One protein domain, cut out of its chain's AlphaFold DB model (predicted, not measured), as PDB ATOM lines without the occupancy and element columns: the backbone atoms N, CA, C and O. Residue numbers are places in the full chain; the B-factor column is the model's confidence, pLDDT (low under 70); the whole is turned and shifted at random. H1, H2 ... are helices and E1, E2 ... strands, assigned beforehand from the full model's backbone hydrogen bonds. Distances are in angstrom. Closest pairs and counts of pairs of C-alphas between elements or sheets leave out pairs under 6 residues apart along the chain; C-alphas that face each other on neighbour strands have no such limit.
ATOM      1  N   GLN A 534       7.722  -1.995 -39.203       48.97
ATOM      2  CA  GLN A 534       8.554  -0.940 -38.628       48.97
ATOM      3  C   GLN A 534       9.984  -0.922 -39.190       48.97
ATOM      4  O   GLN A 534      10.743  -0.029 -38.813       48.97
ATOM      5  N   ARG A 535      10.393  -1.883 -40.040       51.38
ATOM      6  CA  ARG A 535      11.818  -2.060 -40.397       51.38
ATOM      7  C   ARG A 535      12.153  -2.441 -41.839       51.38
ATOM      8  O   ARG A 535      13.339  -2.425 -42.158       51.38
ATOM      9  N   THR A 536      11.204  -2.720 -42.730       46.19
ATOM     10  CA  THR A 536      11.553  -3.047 -44.123       46.19
ATOM     11  C   THR A 536      11.192  -1.920 -45.091       46.19
ATOM     12  O   THR A 536      10.031  -1.555 -45.251       46.19
ATOM     13  N   ALA A 537      12.236  -1.400 -45.742       53.94
ATOM     14  CA  ALA A 537      12.285  -0.443 -46.851       53.94
ATOM     15  C   ALA A 537      11.996   1.043 -46.567       53.94
ATOM     16  O   ALA A 537      12.654   1.877 -47.184       53.94
ATOM     17  N   GLN A 538      11.085   1.415 -45.658       63.88
ATOM     18  CA  GLN A 538      10.774   2.835 -45.409       63.88
ATOM     19  C   GLN A 538      10.661   3.159 -43.910       63.88
ATOM     20  O   GLN A 538       9.913   2.488 -43.202       63.88
ATOM     21  N   PRO A 539      11.344   4.205 -43.403       74.88
ATOM     22  CA  PRO A 539      11.305   4.594 -41.987       74.88
ATOM     23  C   PRO A 539       9.971   5.224 -41.555       74.88
ATOM     24  O   PRO A 539       9.753   5.474 -40.366       74.88
ATOM     25  N   ARG A 540       9.070   5.493 -42.510       84.31
ATOM     26  CA  ARG A 540       7.747   6.068 -42.266       84.31
ATOM     27  C   ARG A 540       6.887   5.130 -41.426       84.31
ATOM     28  O   ARG A 540       6.587   4.015 -41.836       84.31
ATOM     29  N   LEU A 541       6.393   5.640 -40.301       85.69
ATOM     30  CA  LEU A 541       5.351   4.974 -39.532       85.69
ATOM     31  C   LEU A 541       4.069   4.902 -40.366       85.69
ATOM     32  O   LEU A 541       3.485   5.925 -40.735       85.69
ATOM     33  N   THR A 542       3.637   3.678 -40.649       85.50
ATOM     34  CA  THR A 542       2.361   3.377 -41.300       85.50
ATOM     35  C   THR A 542       1.510   2.507 -40.380       85.50
ATOM     36  O   THR A 542       2.020   1.833 -39.486       85.50
ATOM     37  N   PHE A 543       0.192   2.559 -40.569       88.44
ATOM     38  CA  PHE A 543      -0.773   1.891 -39.686       88.44
ATOM     39  C   PHE A 543      -1.745   0.976 -40.439       88.44
ATOM     40  O   PHE A 543      -2.715   0.492 -39.865       88.44
ATOM     41  N   GLN A 544      -1.473   0.700 -41.719       88.31
ATOM     42  CA  GLN A 544      -2.324  -0.131 -42.577       88.31
ATOM     43  C   GLN A 544      -2.389  -1.596 -42.107       88.31
ATOM     44  O   GLN A 544      -3.307  -2.346 -42.448       88.31
ATOM     45  N   HIS A 545      -1.425  -2.043 -41.303       89.00
ATOM     46  CA  HIS A 545      -1.448  -3.371 -40.692       89.00
ATOM     47  C   HIS A 545      -2.560  -3.548 -39.663       89.00
ATOM     48  O   HIS A 545      -2.961  -4.683 -39.421       89.00
ATOM     49  N   LEU A 546      -3.095  -2.449 -39.124       91.75
ATOM     50  CA  LEU A 546      -4.244  -2.438 -38.215       91.75
ATOM     51  C   LEU A 546      -5.582  -2.573 -38.944       91.75
ATOM     52  O   LEU A 546      -6.605  -2.819 -38.304       91.75
ATOM     53  N   ASP A 547      -5.581  -2.432 -40.268       92.75
ATOM     54  CA  ASP A 547      -6.780  -2.471 -41.090       92.75
ATOM     55  C   ASP A 547      -7.015  -3.856 -41.697       92.75
ATOM     56  O   ASP A 547      -6.093  -4.620 -42.003       92.75
ATOM     57  N   CYS A 548      -8.296  -4.175 -41.884       94.25
ATOM     58  CA  CYS A 548      -8.748  -5.390 -42.536       94.25
ATOM     59  C   CYS A 548      -8.230  -5.427 -43.987       94.25
ATOM     60  O   CYS A 548      -8.594  -4.536 -44.761       94.25
ATOM     61  N   PRO A 549      -7.503  -6.486 -44.400       91.56
ATOM     62  CA  PRO A 549      -6.930  -6.594 -45.748       91.56
ATOM     63  C   PRO A 549      -7.943  -6.514 -46.897       91.56
ATOM     64  O   PRO A 549      -7.568  -6.218 -48.024       91.56
ATOM     65  N   LEU A 550      -9.220  -6.798 -46.623       93.19
ATOM     66  CA  LEU A 550     -10.270  -6.874 -47.641       93.19
ATOM     67  C   LEU A 550     -11.070  -5.577 -47.798       93.19
ATOM     68  O   LEU A 550     -11.601  -5.314 -48.870       93.19
ATOM     69  N   CYS A 551     -11.200  -4.770 -46.741       93.62
ATOM     70  CA  CYS A 551     -12.089  -3.598 -46.762       93.62
ATOM     71  C   CYS A 551     -11.495  -2.322 -46.167       93.62
ATOM     72  O   CYS A 551     -12.201  -1.320 -46.087       93.62
ATOM     73  N   ASN A 552     -10.236  -2.356 -45.721       91.69
ATOM     74  CA  ASN A 552      -9.521  -1.225 -45.125       91.69
ATOM     75  C   ASN A 552     -10.206  -0.599 -43.893       91.69
ATOM     76  O   ASN A 552      -9.871   0.509 -43.488       91.69
ATOM     77  N   LYS A 553     -11.172  -1.291 -43.273       92.94
ATOM     78  CA  LYS A 553     -11.712  -0.911 -41.962       92.94
ATOM     79  C   LYS A 553     -10.781  -1.417 -40.867       92.94
ATOM     80  O   LYS A 553     -10.384  -2.581 -40.918       92.94
ATOM     81  N   GLN A 554     -10.535  -0.595 -39.852       93.12
ATOM     82  CA  GLN A 554      -9.772  -0.982 -38.665       93.12
ATOM     83  C   GLN A 554     -10.298  -2.298 -38.076       93.12
ATOM     84  O   GLN A 554     -11.500  -2.452 -37.828       93.12
ATOM     85  N   MET A 555      -9.392  -3.252 -37.867       94.00
ATOM     86  CA  MET A 555      -9.720  -4.548 -37.288       94.00
ATOM     87  C   MET A 555     -10.199  -4.367 -35.848       94.00
ATOM     88  O   MET A 555      -9.644  -3.585 -35.086       94.00
ATOM     89  N   LYS A 556     -11.269  -5.072 -35.477       91.62
ATOM     90  CA  LYS A 556     -11.804  -5.078 -34.113       91.62
ATOM     91  C   LYS A 556     -12.272  -6.479 -33.773       91.62
ATOM     92  O   LYS A 556     -13.074  -7.059 -34.509       91.62
ATOM     93  N   HIS A 557     -11.758  -7.013 -32.675       92.75
ATOM     94  CA  HIS A 557     -12.156  -8.302 -32.125       92.75
ATOM     95  C   HIS A 557     -11.687  -8.398 -30.663       92.75
ATOM     96  O   HIS A 557     -10.560  -7.981 -30.402       92.75
ATOM     97  N   PRO A 558     -12.474  -8.970 -29.731       90.69
ATOM     98  CA  PRO A 558     -12.070  -9.094 -28.325       90.69
ATOM     99  C   PRO A 558     -10.720  -9.800 -28.139       90.69
ATOM    100  O   PRO A 558      -9.856  -9.315 -27.418       90.69
ATOM    101  N   ALA A 559     -10.477 -10.888 -28.881       91.12
ATOM    102  CA  ALA A 559      -9.207 -11.622 -28.811       91.12
ATOM    103  C   ALA A 559      -7.982 -10.822 -29.306       91.12
ATOM    104  O   ALA A 559      -6.854 -11.240 -29.083       91.12
ATOM    105  N   LEU A 560      -8.186  -9.693 -29.996       91.88
ATOM    106  CA  LEU A 560      -7.106  -8.847 -30.510       91.88
ATOM    107  C   LEU A 560      -6.856  -7.610 -29.642       91.88
ATOM    108  O   LEU A 560      -5.901  -6.888 -29.898       91.88
ATOM    109  N   GLU A 561      -7.696  -7.327 -28.644       90.00
ATOM    110  CA  GLU A 561      -7.675  -6.051 -27.920       90.00
ATOM    111  C   GLU A 561      -6.314  -5.766 -27.270       90.00
ATOM    112  O   GLU A 561      -5.752  -4.685 -27.453       90.00
ATOM    113  N   LEU A 562      -5.739  -6.766 -26.595       89.25
ATOM    114  CA  LEU A 562      -4.422  -6.657 -25.964       89.25
ATOM    115  C   LEU A 562      -3.297  -6.449 -26.986       89.25
ATOM    116  O   LEU A 562      -2.410  -5.635 -26.747       89.25
ATOM    117  N   LEU A 563      -3.361  -7.138 -28.130       89.94
ATOM    118  CA  LEU A 563      -2.368  -7.016 -29.202       89.94
ATOM    119  C   LEU A 563      -2.468  -5.666 -29.920       89.94
ATOM    120  O   LEU A 563      -1.458  -5.066 -30.264       89.94
ATOM    121  N   MET A 564      -3.681  -5.156 -30.137       90.25
ATOM    122  CA  MET A 564      -3.904  -3.909 -30.872       90.25
ATOM    123  C   MET A 564      -3.621  -2.659 -30.039       90.25
ATOM    124  O   MET A 564      -3.228  -1.638 -30.605       90.25
ATOM    125  N   LYS A 565      -3.807  -2.724 -28.715       90.25
ATOM    126  CA  LYS A 565      -3.646  -1.588 -27.796       90.25
ATOM    127  C   LYS A 565      -2.360  -0.768 -28.015       90.25
ATOM    128  O   LYS A 565      -2.505   0.435 -28.242       90.25
ATOM    129  N   PRO A 566      -1.138  -1.343 -28.023       89.31
ATOM    130  CA  PRO A 566       0.087  -0.558 -28.218       89.31
ATOM    131  C   PRO A 566       0.143   0.141 -29.583       89.31
ATOM    132  O   PRO A 566       0.583   1.286 -29.687       89.31
ATOM    133  N   HIS A 567      -0.347  -0.503 -30.645       89.50
ATOM    134  CA  HIS A 567      -0.353   0.106 -31.974       89.50
ATOM    135  C   HIS A 567      -1.383   1.231 -32.105       89.50
ATOM    136  O   HIS A 567      -1.115   2.225 -32.778       89.50
ATOM    137  N   LEU A 568      -2.549   1.087 -31.466       90.69
ATOM    138  CA  LEU A 568      -3.576   2.130 -31.428       90.69
ATOM    139  C   LEU A 568      -3.097   3.348 -30.633       90.69
ATOM    140  O   LEU A 568      -3.269   4.469 -31.095       90.69
ATOM    141  N   GLN A 569      -2.410   3.134 -29.506       89.44
ATOM    142  CA  GLN A 569      -1.787   4.218 -28.741       89.44
ATOM    143  C   GLN A 569      -0.744   4.977 -29.574       89.44
ATOM    144  O   GLN A 569      -0.727   6.208 -29.566       89.44
ATOM    145  N   LEU A 570       0.090   4.265 -30.339       88.56
ATOM    146  CA  LEU A 570       1.046   4.899 -31.250       88.56
ATOM    147  C   LEU A 570       0.344   5.675 -32.378       88.56
ATOM    148  O   LEU A 570       0.774   6.776 -32.717       88.56
ATOM    149  N   LEU A 571      -0.737   5.129 -32.946       90.75
ATOM    150  CA  LEU A 571      -1.546   5.813 -33.960       90.75
ATOM    151  C   LEU A 571      -2.136   7.118 -33.415       90.75
ATOM    152  O   LEU A 571      -2.042   8.149 -34.079       90.75
ATOM    153  N   ASP A 572      -2.719   7.080 -32.219       90.31
ATOM    154  CA  ASP A 572      -3.329   8.250 -31.587       90.31
ATOM    155  C   ASP A 572      -2.279   9.317 -31.252       90.31
ATOM    156  O   ASP A 572      -2.498  10.501 -31.515       90.31
ATOM    157  N   LEU A 573      -1.093   8.907 -30.785       87.06
ATOM    158  CA  LEU A 573       0.034   9.814 -30.558       87.06
ATOM    159  C   LEU A 573       0.486  10.503 -31.856       87.06
ATOM    160  O   LEU A 573       0.655  11.723 -31.887       87.06
ATOM    161  N   VAL A 574       0.661   9.745 -32.943       89.50
ATOM    162  CA  VAL A 574       1.078  10.310 -34.236       89.50
ATOM    163  C   VAL A 574       0.002  11.239 -34.806       89.50
ATOM    164  O   VAL A 574       0.338  12.326 -35.276       89.50
ATOM    165  N   LYS A 575      -1.285  10.880 -34.708       90.94
ATOM    166  CA  LYS A 575      -2.403  11.754 -35.108       90.94
ATOM    167  C   LYS A 575      -2.422  13.065 -34.332       90.94
ATOM    168  O   LYS A 575      -2.612  14.123 -34.937       90.94
ATOM    169  N   ALA A 576      -2.211  13.010 -33.016       87.19
ATOM    170  CA  ALA A 576      -2.160  14.195 -32.170       87.19
ATOM    171  C   ALA A 576      -1.015  15.125 -32.597       87.19
ATOM    172  O   ALA A 576      -1.251  16.304 -32.871       87.19
ATOM    173  N   LYS A 577       0.200  14.580 -32.770       85.56
ATOM    174  CA  LYS A 577       1.359  15.345 -33.255       85.56
ATOM    175  C   LYS A 577       1.122  15.937 -34.650       85.56
ATOM    176  O   LYS A 577       1.425  17.109 -34.874       85.56
ATOM    177  N   ALA A 578       0.552  15.165 -35.575       89.19
ATOM    178  CA  ALA A 578       0.276  15.615 -36.940       89.19
ATOM    179  C   ALA A 578      -0.746  16.762 -36.958       89.19
ATOM    180  O   ALA A 578      -0.558  17.765 -37.647       89.19
ATOM    181  N   THR A 579      -1.808  16.649 -36.163       88.62
ATOM    182  CA  THR A 579      -2.850  17.679 -36.054       88.62
ATOM    183  C   THR A 579      -2.306  18.953 -35.414       88.62
ATOM    184  O   THR A 579      -2.585  20.053 -35.885       88.62
ATOM    185  N   GLN A 580      -1.462  18.826 -34.390       82.56
ATOM    186  CA  GLN A 580      -0.773  19.968 -33.795       82.56
ATOM    187  C   GLN A 580       0.132  20.667 -34.814       82.56
ATOM    188  O   GLN A 580       0.139  21.896 -34.894       82.56
ATOM    189  N   ARG A 581       0.847  19.899 -35.646       83.56
ATOM    190  CA  ARG A 581       1.662  20.449 -36.733       83.56
ATOM    191  C   ARG A 581       0.816  21.183 -37.775       83.56
ATOM    192  O   ARG A 581       1.226  22.239 -38.249       83.56
ATOM    193  N   LEU A 582      -0.373  20.669 -38.084       85.06
ATOM    194  CA  LEU A 582      -1.314  21.313 -39.000       85.06
ATOM    195  C   LEU A 582      -1.760  22.692 -38.496       85.06
ATOM    196  O   LEU A 582      -1.802  23.649 -39.268       85.06
ATOM    197  N   VAL A 583      -2.072  22.790 -37.199       83.06
ATOM    198  CA  VAL A 583      -2.424  24.057 -36.539       83.06
ATOM    199  C   VAL A 583      -1.230  25.007 -36.522       83.06
ATOM    200  O   VAL A 583      -1.386  26.188 -36.821       83.06
ATOM    201  N   TYR A 584      -0.038  24.487 -36.222       77.12
ATOM    202  CA  TYR A 584       1.203  25.256 -36.233       77.12
ATOM    203  C   TYR A 584       1.488  25.890 -37.604       77.12
ATOM    204  O   TYR A 584       1.858  27.056 -37.678       77.12
ATOM    205  N   GLU A 585       1.257  25.156 -38.694       80.31
ATOM    206  CA  GLU A 585       1.423  25.668 -40.061       80.31
ATOM    207  C   GLU A 585       0.258  26.563 -40.530       80.31
ATOM    208  O   GLU A 585       0.270  27.040 -41.665       80.31
ATOM    209  N   GLY A 586      -0.754  26.810 -39.689       79.44
ATOM    210  CA  GLY A 586      -1.902  27.653 -40.033       79.44
ATOM    211  C   GLY A 586      -2.857  27.021 -41.056       79.44
ATOM    212  O   GLY A 586      -3.649  27.724 -41.685       79.44
ATOM    213  N   LEU A 587      -2.794  25.700 -41.243       84.19
ATOM    214  CA  LEU A 587      -3.525  24.966 -42.282       84.19
ATOM    215  C   LEU A 587      -4.865  24.384 -41.807       84.19
ATOM    216  O   LEU A 587      -5.543  23.689 -42.558       84.19
ATOM    217  N   GLN A 588      -5.305  24.707 -40.594       80.56
ATOM    218  CA  GLN A 588      -6.599  24.281 -40.049       80.56
ATOM    219  C   GLN A 588      -7.816  24.832 -40.819       80.56
ATOM    220  O   GLN A 588      -8.928  24.346 -40.631       80.56
ATOM    221  N   ARG A 589      -7.615  25.841 -41.681       81.06
ATOM    222  CA  ARG A 589      -8.622  26.420 -42.595       81.06
ATOM    223  C   ARG A 589      -8.227  26.259 -44.067       81.06
ATOM    224  O   ARG A 589      -8.483  27.135 -44.889       81.06
ATOM    225  N   SER A 590      -7.504  25.191 -44.401       86.19
ATOM    226  CA  SER A 590      -7.118  24.957 -45.790       86.19
ATOM    227  C   SER A 590      -8.356  24.685 -46.657       86.19
ATOM    228  O   SER A 590      -9.359  24.132 -46.196       86.19
ATOM    229  N   LYS A 591      -8.285  25.050 -47.942       85.81
ATOM    230  CA  LYS A 591      -9.398  24.864 -48.892       85.81
ATOM    231  C   LYS A 591      -9.804  23.391 -48.999       85.81
ATOM    232  O   LYS A 591     -10.976  23.073 -49.181       85.81
ATOM    233  N   GLU A 592      -8.849  22.483 -48.830       87.75
ATOM    234  CA  GLU A 592      -9.041  21.034 -48.836       87.75
ATOM    235  C   GLU A 592      -9.921  20.534 -47.679       87.75
ATOM    236  O   GLU A 592     -10.507  19.459 -47.800       87.75
ATOM    237  N   LEU A 593     -10.051  21.284 -46.582       88.31
ATOM    238  CA  LEU A 593     -10.931  20.938 -45.460       88.31
ATOM    239  C   LEU A 593     -12.350  21.504 -45.624       88.31
ATOM    240  O   LEU A 593     -13.294  20.978 -45.032       88.31
ATOM    241  N   GLU A 594     -12.512  22.541 -46.448       88.50
ATOM    242  CA  GLU A 594     -13.773  23.267 -46.650       88.50
ATOM    243  C   GLU A 594     -14.543  22.808 -47.899       88.50
ATOM    244  O   GLU A 594     -15.776  22.843 -47.931       88.50
ATOM    245  N   ILE A 595     -13.835  22.346 -48.932       89.62
ATOM    246  CA  ILE A 595     -14.436  21.916 -50.196       89.62
ATOM    247  C   ILE A 595     -15.056  20.520 -50.048       89.62
ATOM    248  O   ILE A 595     -14.360  19.545 -49.781       89.62
ATOM    249  N   LYS A 596     -16.363  20.397 -50.320       89.50
ATOM    250  CA  LYS A 596     -17.111  19.123 -50.237       89.50
ATOM    251  C   LYS A 596     -16.582  18.009 -51.149       89.50
ATOM    252  O   LYS A 596     -16.781  16.843 -50.837       89.50
ATOM    253  N   THR A 597     -15.952  18.351 -52.274       90.88
ATOM    254  CA  THR A 597     -15.364  17.373 -53.206       90.88
ATOM    255  C   THR A 597     -13.988  16.872 -52.766       90.88
ATOM    256  O   THR A 597     -13.464  15.931 -53.357       90.88
ATOM    257  N   SER A 598     -13.385  17.480 -51.741       88.88
ATOM    258  CA  SER A 598     -12.090  17.056 -51.222       88.88
ATOM    259  C   SER A 598     -12.208  15.754 -50.430       88.88
ATOM    260  O   SER A 598     -13.110  15.595 -49.607       88.88
ATOM    261  N   LYS A 599     -11.217  14.865 -50.593       90.88
ATOM    262  CA  LYS A 599     -11.035  13.645 -49.779       90.88
ATOM    263  C   LYS A 599     -11.030  13.942 -48.273       90.88
ATOM    264  O   LYS A 599     -11.400  13.085 -47.475       90.88
ATOM    265  N   TRP A 600     -10.606  15.146 -47.895       91.38
ATOM    266  CA  TRP A 600     -10.395  15.555 -46.510       91.38
ATOM    267  C   TRP A 600     -11.451  16.530 -45.984       91.38
ATOM    268  O   TRP A 600     -11.239  17.158 -44.949       91.38
ATOM    269  N   TYR A 601     -12.596  16.655 -46.662       91.38
ATOM    270  CA  TYR A 601     -13.683  17.525 -46.218       91.38
ATOM    271  C   TYR A 601     -14.047  17.260 -44.749       91.38
ATOM    272  O   TYR A 601     -14.407  16.139 -44.383       91.38
ATOM    273  N   LYS A 602     -13.945  18.298 -43.906       89.69
ATOM    274  CA  LYS A 602     -14.163  18.221 -42.449       89.69
ATOM    275  C   LYS A 602     -13.337  17.139 -41.726       89.69
ATOM    276  O   LYS A 602     -13.740  16.682 -40.660       89.69
ATOM    277  N   ASN A 603     -12.182  16.747 -42.267       89.81
ATOM    278  CA  ASN A 603     -11.294  15.741 -41.680       89.81
ATOM    279  C   ASN A 603      -9.842  16.261 -41.551       89.81
ATOM    280  O   ASN A 603      -8.970  15.854 -42.326       89.81
ATOM    281  N   PRO A 604      -9.567  17.162 -40.583       88.31
ATOM    282  CA  PRO A 604      -8.234  17.739 -40.375       88.31
ATOM    283  C   PRO A 604      -7.185  16.700 -39.964       88.31
ATOM    284  O   PRO A 604      -6.045  16.785 -40.412       88.31
ATOM    285  N   GLU A 605      -7.559  15.691 -39.172       89.25
ATOM    286  CA  GLU A 605      -6.643  14.618 -38.761       89.25
ATOM    287  C   GLU A 605      -6.170  13.799 -39.966       89.25
ATOM    288  O   GLU A 605      -4.976  13.560 -40.139       89.25
ATOM    289  N   GLY A 606      -7.104  13.397 -40.836       89.00
ATOM    290  CA  GLY A 606      -6.786  12.669 -42.061       89.00
ATOM    291  C   GLY A 606      -5.897  13.480 -43.002       89.00
ATOM    292  O   GLY A 606      -4.914  12.952 -43.520       89.00
ATOM    293  N   PHE A 607      -6.188  14.777 -43.156       90.94
ATOM    294  CA  PHE A 607      -5.354  15.691 -43.936       90.94
ATOM    295  C   PHE A 607      -3.927  15.789 -43.382       90.94
ATOM    296  O   PHE A 607      -2.963  15.715 -44.141       90.94
ATOM    297  N   ALA A 608      -3.782  15.900 -42.058       90.56
ATOM    298  CA  ALA A 608      -2.482  15.964 -41.404       90.56
ATOM    299  C   ALA A 608      -1.675  14.663 -41.573       90.56
ATOM    300  O   ALA A 608      -0.494  14.714 -41.914       90.56
ATOM    301  N   MET A 609      -2.312  13.500 -41.401       90.12
ATOM    302  CA  MET A 609      -1.677  12.181 -41.560       90.12
ATOM    303  C   MET A 609      -1.244  11.877 -43.005       90.12
ATOM    304  O   MET A 609      -0.285  11.135 -43.227       90.12
ATOM    305  N   ASP A 610      -1.943  12.437 -43.996       89.12
ATOM    306  CA  ASP A 610      -1.597  12.319 -45.419       89.12
ATOM    307  C   ASP A 610      -0.476  13.285 -45.826       89.12
ATOM    308  O   ASP A 610       0.339  12.975 -46.695       89.12
ATOM    309  N   ARG A 611      -0.418  14.455 -45.180       87.50
ATOM    310  CA  ARG A 611       0.544  15.522 -45.478       87.50
ATOM    311  C   ARG A 611       1.907  15.304 -44.823       87.50
ATOM    312  O   ARG A 611       2.931  15.587 -45.453       87.50
ATOM    313  N   TYR A 612       1.928  14.848 -43.576       87.81
ATOM    314  CA  TYR A 612       3.134  14.769 -42.752       87.81
ATOM    315  C   TYR A 612       3.652  13.338 -42.611       87.81
ATOM    316  O   TYR A 612       2.889  12.372 -42.620       87.81
ATOM    317  N   GLN A 613       4.969  13.205 -42.460       86.31
ATOM    318  CA  GLN A 613       5.623  11.930 -42.182       86.31
ATOM    319  C   GLN A 613       6.237  11.914 -40.785       86.31
ATOM    320  O   GLN A 613       6.810  12.904 -40.329       86.31
ATOM    321  N   TYR A 614       6.115  10.765 -40.123       87.50
ATOM    322  CA  TYR A 614       6.670  10.516 -38.799       87.50
ATOM    323  C   TYR A 614       7.541   9.273 -38.831       87.50
ATOM    324  O   TYR A 614       7.123   8.254 -39.385       87.50
ATOM    325  N   TYR A 615       8.721   9.359 -38.222       86.88
ATOM    326  CA  TYR A 615       9.665   8.249 -38.088       86.88
ATOM    327  C   TYR A 615       9.849   7.886 -36.609       86.88
ATOM    328  O   TYR A 615       9.726   8.764 -35.746       86.88
ATOM    329  N   PRO A 616      10.147   6.616 -36.281       85.12
ATOM    330  CA  PRO A 616      10.541   6.240 -34.932       85.12
ATOM    331  C   PRO A 616      11.990   6.672 -34.676       85.12
ATOM    332  O   PRO A 616      12.890   6.341 -35.447       85.12
ATOM    333  N   CYS A 617      12.242   7.384 -33.577       83.56
ATOM    334  CA  CYS A 617      13.609   7.734 -33.187       83.56
ATOM    335  C   CYS A 617      14.436   6.477 -32.872       83.56
ATOM    336  O   CYS A 617      14.001   5.623 -32.101       83.56
ATOM    337  N   TYR A 618      15.664   6.374 -33.377       82.88
ATOM    338  CA  TYR A 618      16.533   5.227 -33.115       82.88
ATOM    339  C   TYR A 618      16.856   5.044 -31.624       82.88
ATOM    340  O   TYR A 618      16.877   3.907 -31.149       82.88
ATOM    341  N   LYS A 619      17.044   6.142 -30.877       81.44
ATOM    342  CA  LYS A 619      17.383   6.113 -29.443       81.44
ATOM    343  C   LYS A 619      16.159   5.929 -28.545       81.44
ATOM    344  O   LYS A 619      16.057   4.912 -27.875       81.44
ATOM    345  N   CYS A 620      15.232   6.888 -28.539       82.88
ATOM    346  CA  CYS A 620      14.095   6.880 -27.607       82.88
ATOM    347  C   CYS A 620      12.843   6.159 -28.132       82.88
ATOM    348  O   CYS A 620      11.875   6.026 -27.395       82.88
ATOM    349  N   LYS A 621      12.827   5.720 -29.399       83.75
ATOM    350  CA  LYS A 621      11.677   5.096 -30.089       83.75
ATOM    351  C   LYS A 621      10.440   5.984 -30.267       83.75
ATOM    352  O   LYS A 621       9.560   5.615 -31.042       83.75
ATOM    353  N   SER A 622      10.396   7.171 -29.660       83.62
ATOM    354  CA  SER A 622       9.289   8.116 -29.821       83.62
ATOM    355  C   SER A 622       9.142   8.584 -31.275       83.62
ATOM    356  O   SER A 622      10.153   8.849 -31.943       83.62
ATOM    357  N   PRO A 623       7.901   8.722 -31.777       88.00
ATOM    358  CA  PRO A 623       7.651   9.254 -33.107       88.00
ATOM    359  C   PRO A 623       8.024  10.740 -33.180       88.00
ATOM    360  O   PRO A 623       7.633  11.534 -32.317       88.00
ATOM    361  N   TYR A 624       8.738  11.126 -34.237       84.38
ATOM    362  CA  TYR A 624       9.109  12.517 -34.504       84.38
ATOM    363  C   TYR A 624       8.750  12.934 -35.929       84.38
ATOM    364  O   TYR A 624       8.698  12.103 -36.836       84.38
ATOM    365  N   PHE A 625       8.494  14.228 -36.113       85.31
ATOM    366  CA  PHE A 625       8.178  14.808 -37.413       85.31
ATOM    367  C   PHE A 625       9.398  14.769 -38.340       85.31
ATOM    368  O   PHE A 625      10.425  15.380 -38.048       85.31
ATOM    369  N   ALA A 626       9.269  14.092 -39.478       80.88
ATOM    370  CA  ALA A 626      10.343  13.909 -40.451       80.88
ATOM    371  C   ALA A 626      10.117  14.689 -41.759       80.88
ATOM    372  O   ALA A 626      10.767  14.409 -42.763       80.88
ATOM    373  N   GLY A 627       9.200  15.662 -41.772       77.69
ATOM    374  CA  GLY A 627       8.908  16.499 -42.937       77.69
ATOM    375  C   GLY A 627       7.532  16.246 -43.554       77.69
ATOM    376  O   GLY A 627       6.646  15.628 -42.958       77.69
ATOM    377  N   MET A 628       7.338  16.761 -44.767       80.44
ATOM    378  CA  MET A 628       6.158  16.467 -45.583       80.44
ATOM    379  C   MET A 628       6.411  15.240 -46.454       80.44
ATOM    380  O   MET A 628       7.507  15.072 -46.979       80.44
ATOM    381  N   VAL A 629       5.367  14.451 -46.705       77.31
ATOM    382  CA  VAL A 629       5.444  13.208 -47.498       77.31
ATOM    383  C   VAL A 629       6.024  13.432 -48.905       77.31
ATOM    384  O   VAL A 629       6.663  12.553 -49.470       77.31
ATOM    385  N   ARG A 630       5.839  14.622 -49.491       71.44
ATOM    386  CA  ARG A 630       6.357  14.955 -50.834       71.44
ATOM    387  C   ARG A 630       7.861  15.248 -50.870       71.44
ATOM    388  O   ARG A 630       8.431  15.264 -51.951       71.44
ATOM    389  N   CYS A 631       8.487  15.508 -49.724       62.41
ATOM    390  CA  CYS A 631       9.906  15.861 -49.645       62.41
ATOM    391  C   CYS A 631      10.837  14.637 -49.632       62.41
ATOM    392  O   CYS A 631      12.042  14.811 -49.771       62.41
ATOM    393  N   ASP A 632      10.285  13.430 -49.484       58.22
ATOM    394  CA  ASP A 632      11.020  12.162 -49.344       58.22
ATOM    395  C   ASP A 632      11.156  11.384 -50.669       58.22
ATOM    396  O   ASP A 632      11.643  10.256 -50.716       58.22
ATOM    397  N   GLN A 633      10.684  11.969 -51.776       53.06
ATOM    398  CA  GLN A 633      10.720  11.342 -53.097       53.06
ATOM    399  C   GLN A 633      12.164  11.336 -53.633       53.06
ATOM    400  O   GLN A 633      12.663  12.374 -54.063       53.06
ATOM    401  N   GLY A 634      12.822  10.169 -53.613       53.84
ATOM    402  CA  GLY A 634      14.141   9.950 -54.228       53.84
ATOM    403  C   GLY A 634      15.264   9.465 -53.301       53.84
ATOM    404  O   GLY A 634      16.425   9.529 -53.699       53.84
ATOM    405  N   ILE A 635      14.958   9.009 -52.079       57.97
ATOM    406  CA  ILE A 635      15.942   8.394 -51.170       57.97
ATOM    407  C   ILE A 635      15.718   6.877 -51.139       57.97
ATOM    408  O   ILE A 635      14.754   6.396 -50.544       57.97
ATOM    409  N   ASP A 636      16.624   6.125 -51.768       56.06
ATOM    410  CA  ASP A 636      16.495   4.666 -51.916       56.06
ATOM    411  C   ASP A 636      16.962   3.874 -50.683       56.06
ATOM    412  O   ASP A 636      16.608   2.707 -50.523       56.06
ATOM    413  N   THR A 637      17.763   4.476 -49.792       64.44
ATOM    414  CA  THR A 637      18.309   3.789 -48.608       64.44
ATOM    415  C   THR A 637      18.408   4.710 -47.394       64.44
ATOM    416  O   THR A 637      18.853   5.851 -47.494       64.44
ATOM    417  N   TYR A 638      18.017   4.187 -46.228       67.94
ATOM    418  CA  TYR A 638      18.091   4.879 -44.940       67.94
ATOM    419  C   TYR A 638      18.996   4.114 -43.985       67.94
ATOM    420  O   TYR A 638      18.885   2.893 -43.848       67.94
ATOM    421  N   LYS A 639      19.849   4.840 -43.266       74.19
ATOM    422  CA  LYS A 639      20.590   4.298 -42.131       74.19
ATOM    423  C   LYS A 639      19.778   4.491 -40.859       74.19
ATOM    424  O   LYS A 639      19.405   5.609 -40.510       74.19
ATOM    425  N   LEU A 640      19.472   3.386 -40.183       73.44
ATOM    426  CA  LEU A 640      18.570   3.383 -39.030       73.44
ATOM    427  C   LEU A 640      19.096   4.217 -37.855       73.44
ATOM    428  O   LEU A 640      18.296   4.818 -37.151       73.44
ATOM    429  N   ASP A 641      20.410   4.271 -37.648       78.44
ATOM    430  CA  ASP A 641      21.076   5.026 -36.581       78.44
ATOM    431  C   ASP A 641      21.085   6.549 -36.809       78.44
ATOM    432  O   ASP A 641      21.210   7.313 -35.851       78.44
ATOM    433  N   GLU A 642      20.871   6.999 -38.048       75.69
ATOM    434  CA  GLU A 642      20.754   8.420 -38.405       75.69
ATOM    435  C   GLU A 642      19.327   8.975 -38.177       75.69
ATOM    436  O   GLU A 642      19.119  10.192 -38.154       75.69
ATOM    437  N   LEU A 643      18.331   8.108 -37.935       80.69
ATOM    438  CA  LEU A 643      16.933   8.482 -37.678       80.69
ATOM    439  C   LEU A 643      16.729   8.940 -36.229       80.69
ATOM    440  O   LEU A 643      16.140   8.246 -35.399       80.69
ATOM    441  N   LEU A 644      17.242  10.120 -35.898       80.75
ATOM    442  CA  LEU A 644      17.150  10.694 -34.558       80.75
ATOM    443  C   LEU A 644      16.139  11.837 -34.517       80.75
ATOM    444  O   LEU A 644      16.196  12.754 -35.343       80.75
ATOM    445  N   CYS A 645      15.261  11.809 -33.508       80.94
ATOM    446  CA  CYS A 645      14.434  12.962 -33.172       80.94
ATOM    447  C   CYS A 645      15.309  14.133 -32.717       80.94
ATOM    448  O   CYS A 645      16.446  13.940 -32.281       80.94
ATOM    449  N   GLU A 646      14.753  15.340 -32.768       72.12
ATOM    450  CA  GLU A 646      15.495  16.563 -32.466       72.12
ATOM    451  C   GLU A 646      16.112  16.549 -31.055       72.12
ATOM    452  O   GLU A 646      17.258  16.950 -30.885       72.12
ATOM    453  N   ASN A 647      15.421  15.966 -30.068       77.06
ATOM    454  CA  ASN A 647      15.930  15.831 -28.695       77.06
ATOM    455  C   ASN A 647      17.068  14.796 -28.553       77.06
ATOM    456  O   ASN A 647      17.822  14.835 -27.587       77.06
ATOM    457  N   CYS A 648      17.178  13.830 -29.469       76.81
ATOM    458  CA  CYS A 648      18.186  12.760 -29.428       76.81
ATOM    459  C   CYS A 648      19.422  13.058 -30.287       76.81
ATOM    460  O   CYS A 648      20.411  12.304 -30.231       76.81
ATOM    461  N   ARG A 649      19.352  14.124 -31.094       74.94
ATOM    462  CA  ARG A 649      20.479  14.649 -31.858       74.94
ATOM    463  C   ARG A 649      21.440  15.378 -30.920       74.94
ATOM    464  O   ARG A 649      20.991  16.076 -30.016       74.94
ATOM    465  N   PRO A 650      22.757  15.234 -31.118       63.28
ATOM    466  CA  PRO A 650      23.732  16.015 -30.370       63.28
ATOM    467  C   PRO A 650      23.589  17.498 -30.749       63.28
ATOM    468  O   PRO A 650      23.958  17.894 -31.850       63.28
ATOM    469  N   THR A 651      23.000  18.306 -29.867       57.34
ATOM    470  CA  THR A 651      22.845  19.754 -30.068       57.34
ATOM    471  C   THR A 651      24.152  20.464 -29.714       57.34
ATOM    472  O   THR A 651      24.713  20.226 -28.646       57.34
TER     473      THR A 651
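What this domain is: This is residues 534 to 651 of the 754 residues of an uncharacterized protein of Cavenderia fasciculata (strain SH3) (UniProt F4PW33). An antiparallel hairpin, E1 and E2, and short helix H3 sit beside the later part of long helix H1; residues 557 to 563 stick out. Of mixed class, the 118 printed residues include H1, H2, H3, E1, E2 and H4 in order, with under half in named elements. The whole is only just compact, close to loose: radius of gyration of the C-alphas 15.8 A, spans 44 by 41 by 25 A.

Where its parts are: E1 is residues 612 to 616, E2 623 to 628, H2 591 to 594, H3 604 to 611. H1, 558 to 584, is 37.7 A long from C-alpha 558 at (-12.070, -9.094, -28.325). H4, 629 to 632, ends at C-alpha (11.020, 12.162, -49.344).

How they stand to each other: N 613 of E1 is 3.0 A from O 627 of E2, within hydrogen-bond range. H1 touches H3 with residues 575 to 582 alone, about perpendicular at 85 degrees, C-alphas 578 and 608 closest at 5.3 A. H3 has every O i to N i+4 pair within range, H1 19 of 23.

The domain as a whole: The printed part has no cut; 15 residues have pLDDT under 70, namely residues 534 to 538, 631 to 638 and 650 to 651.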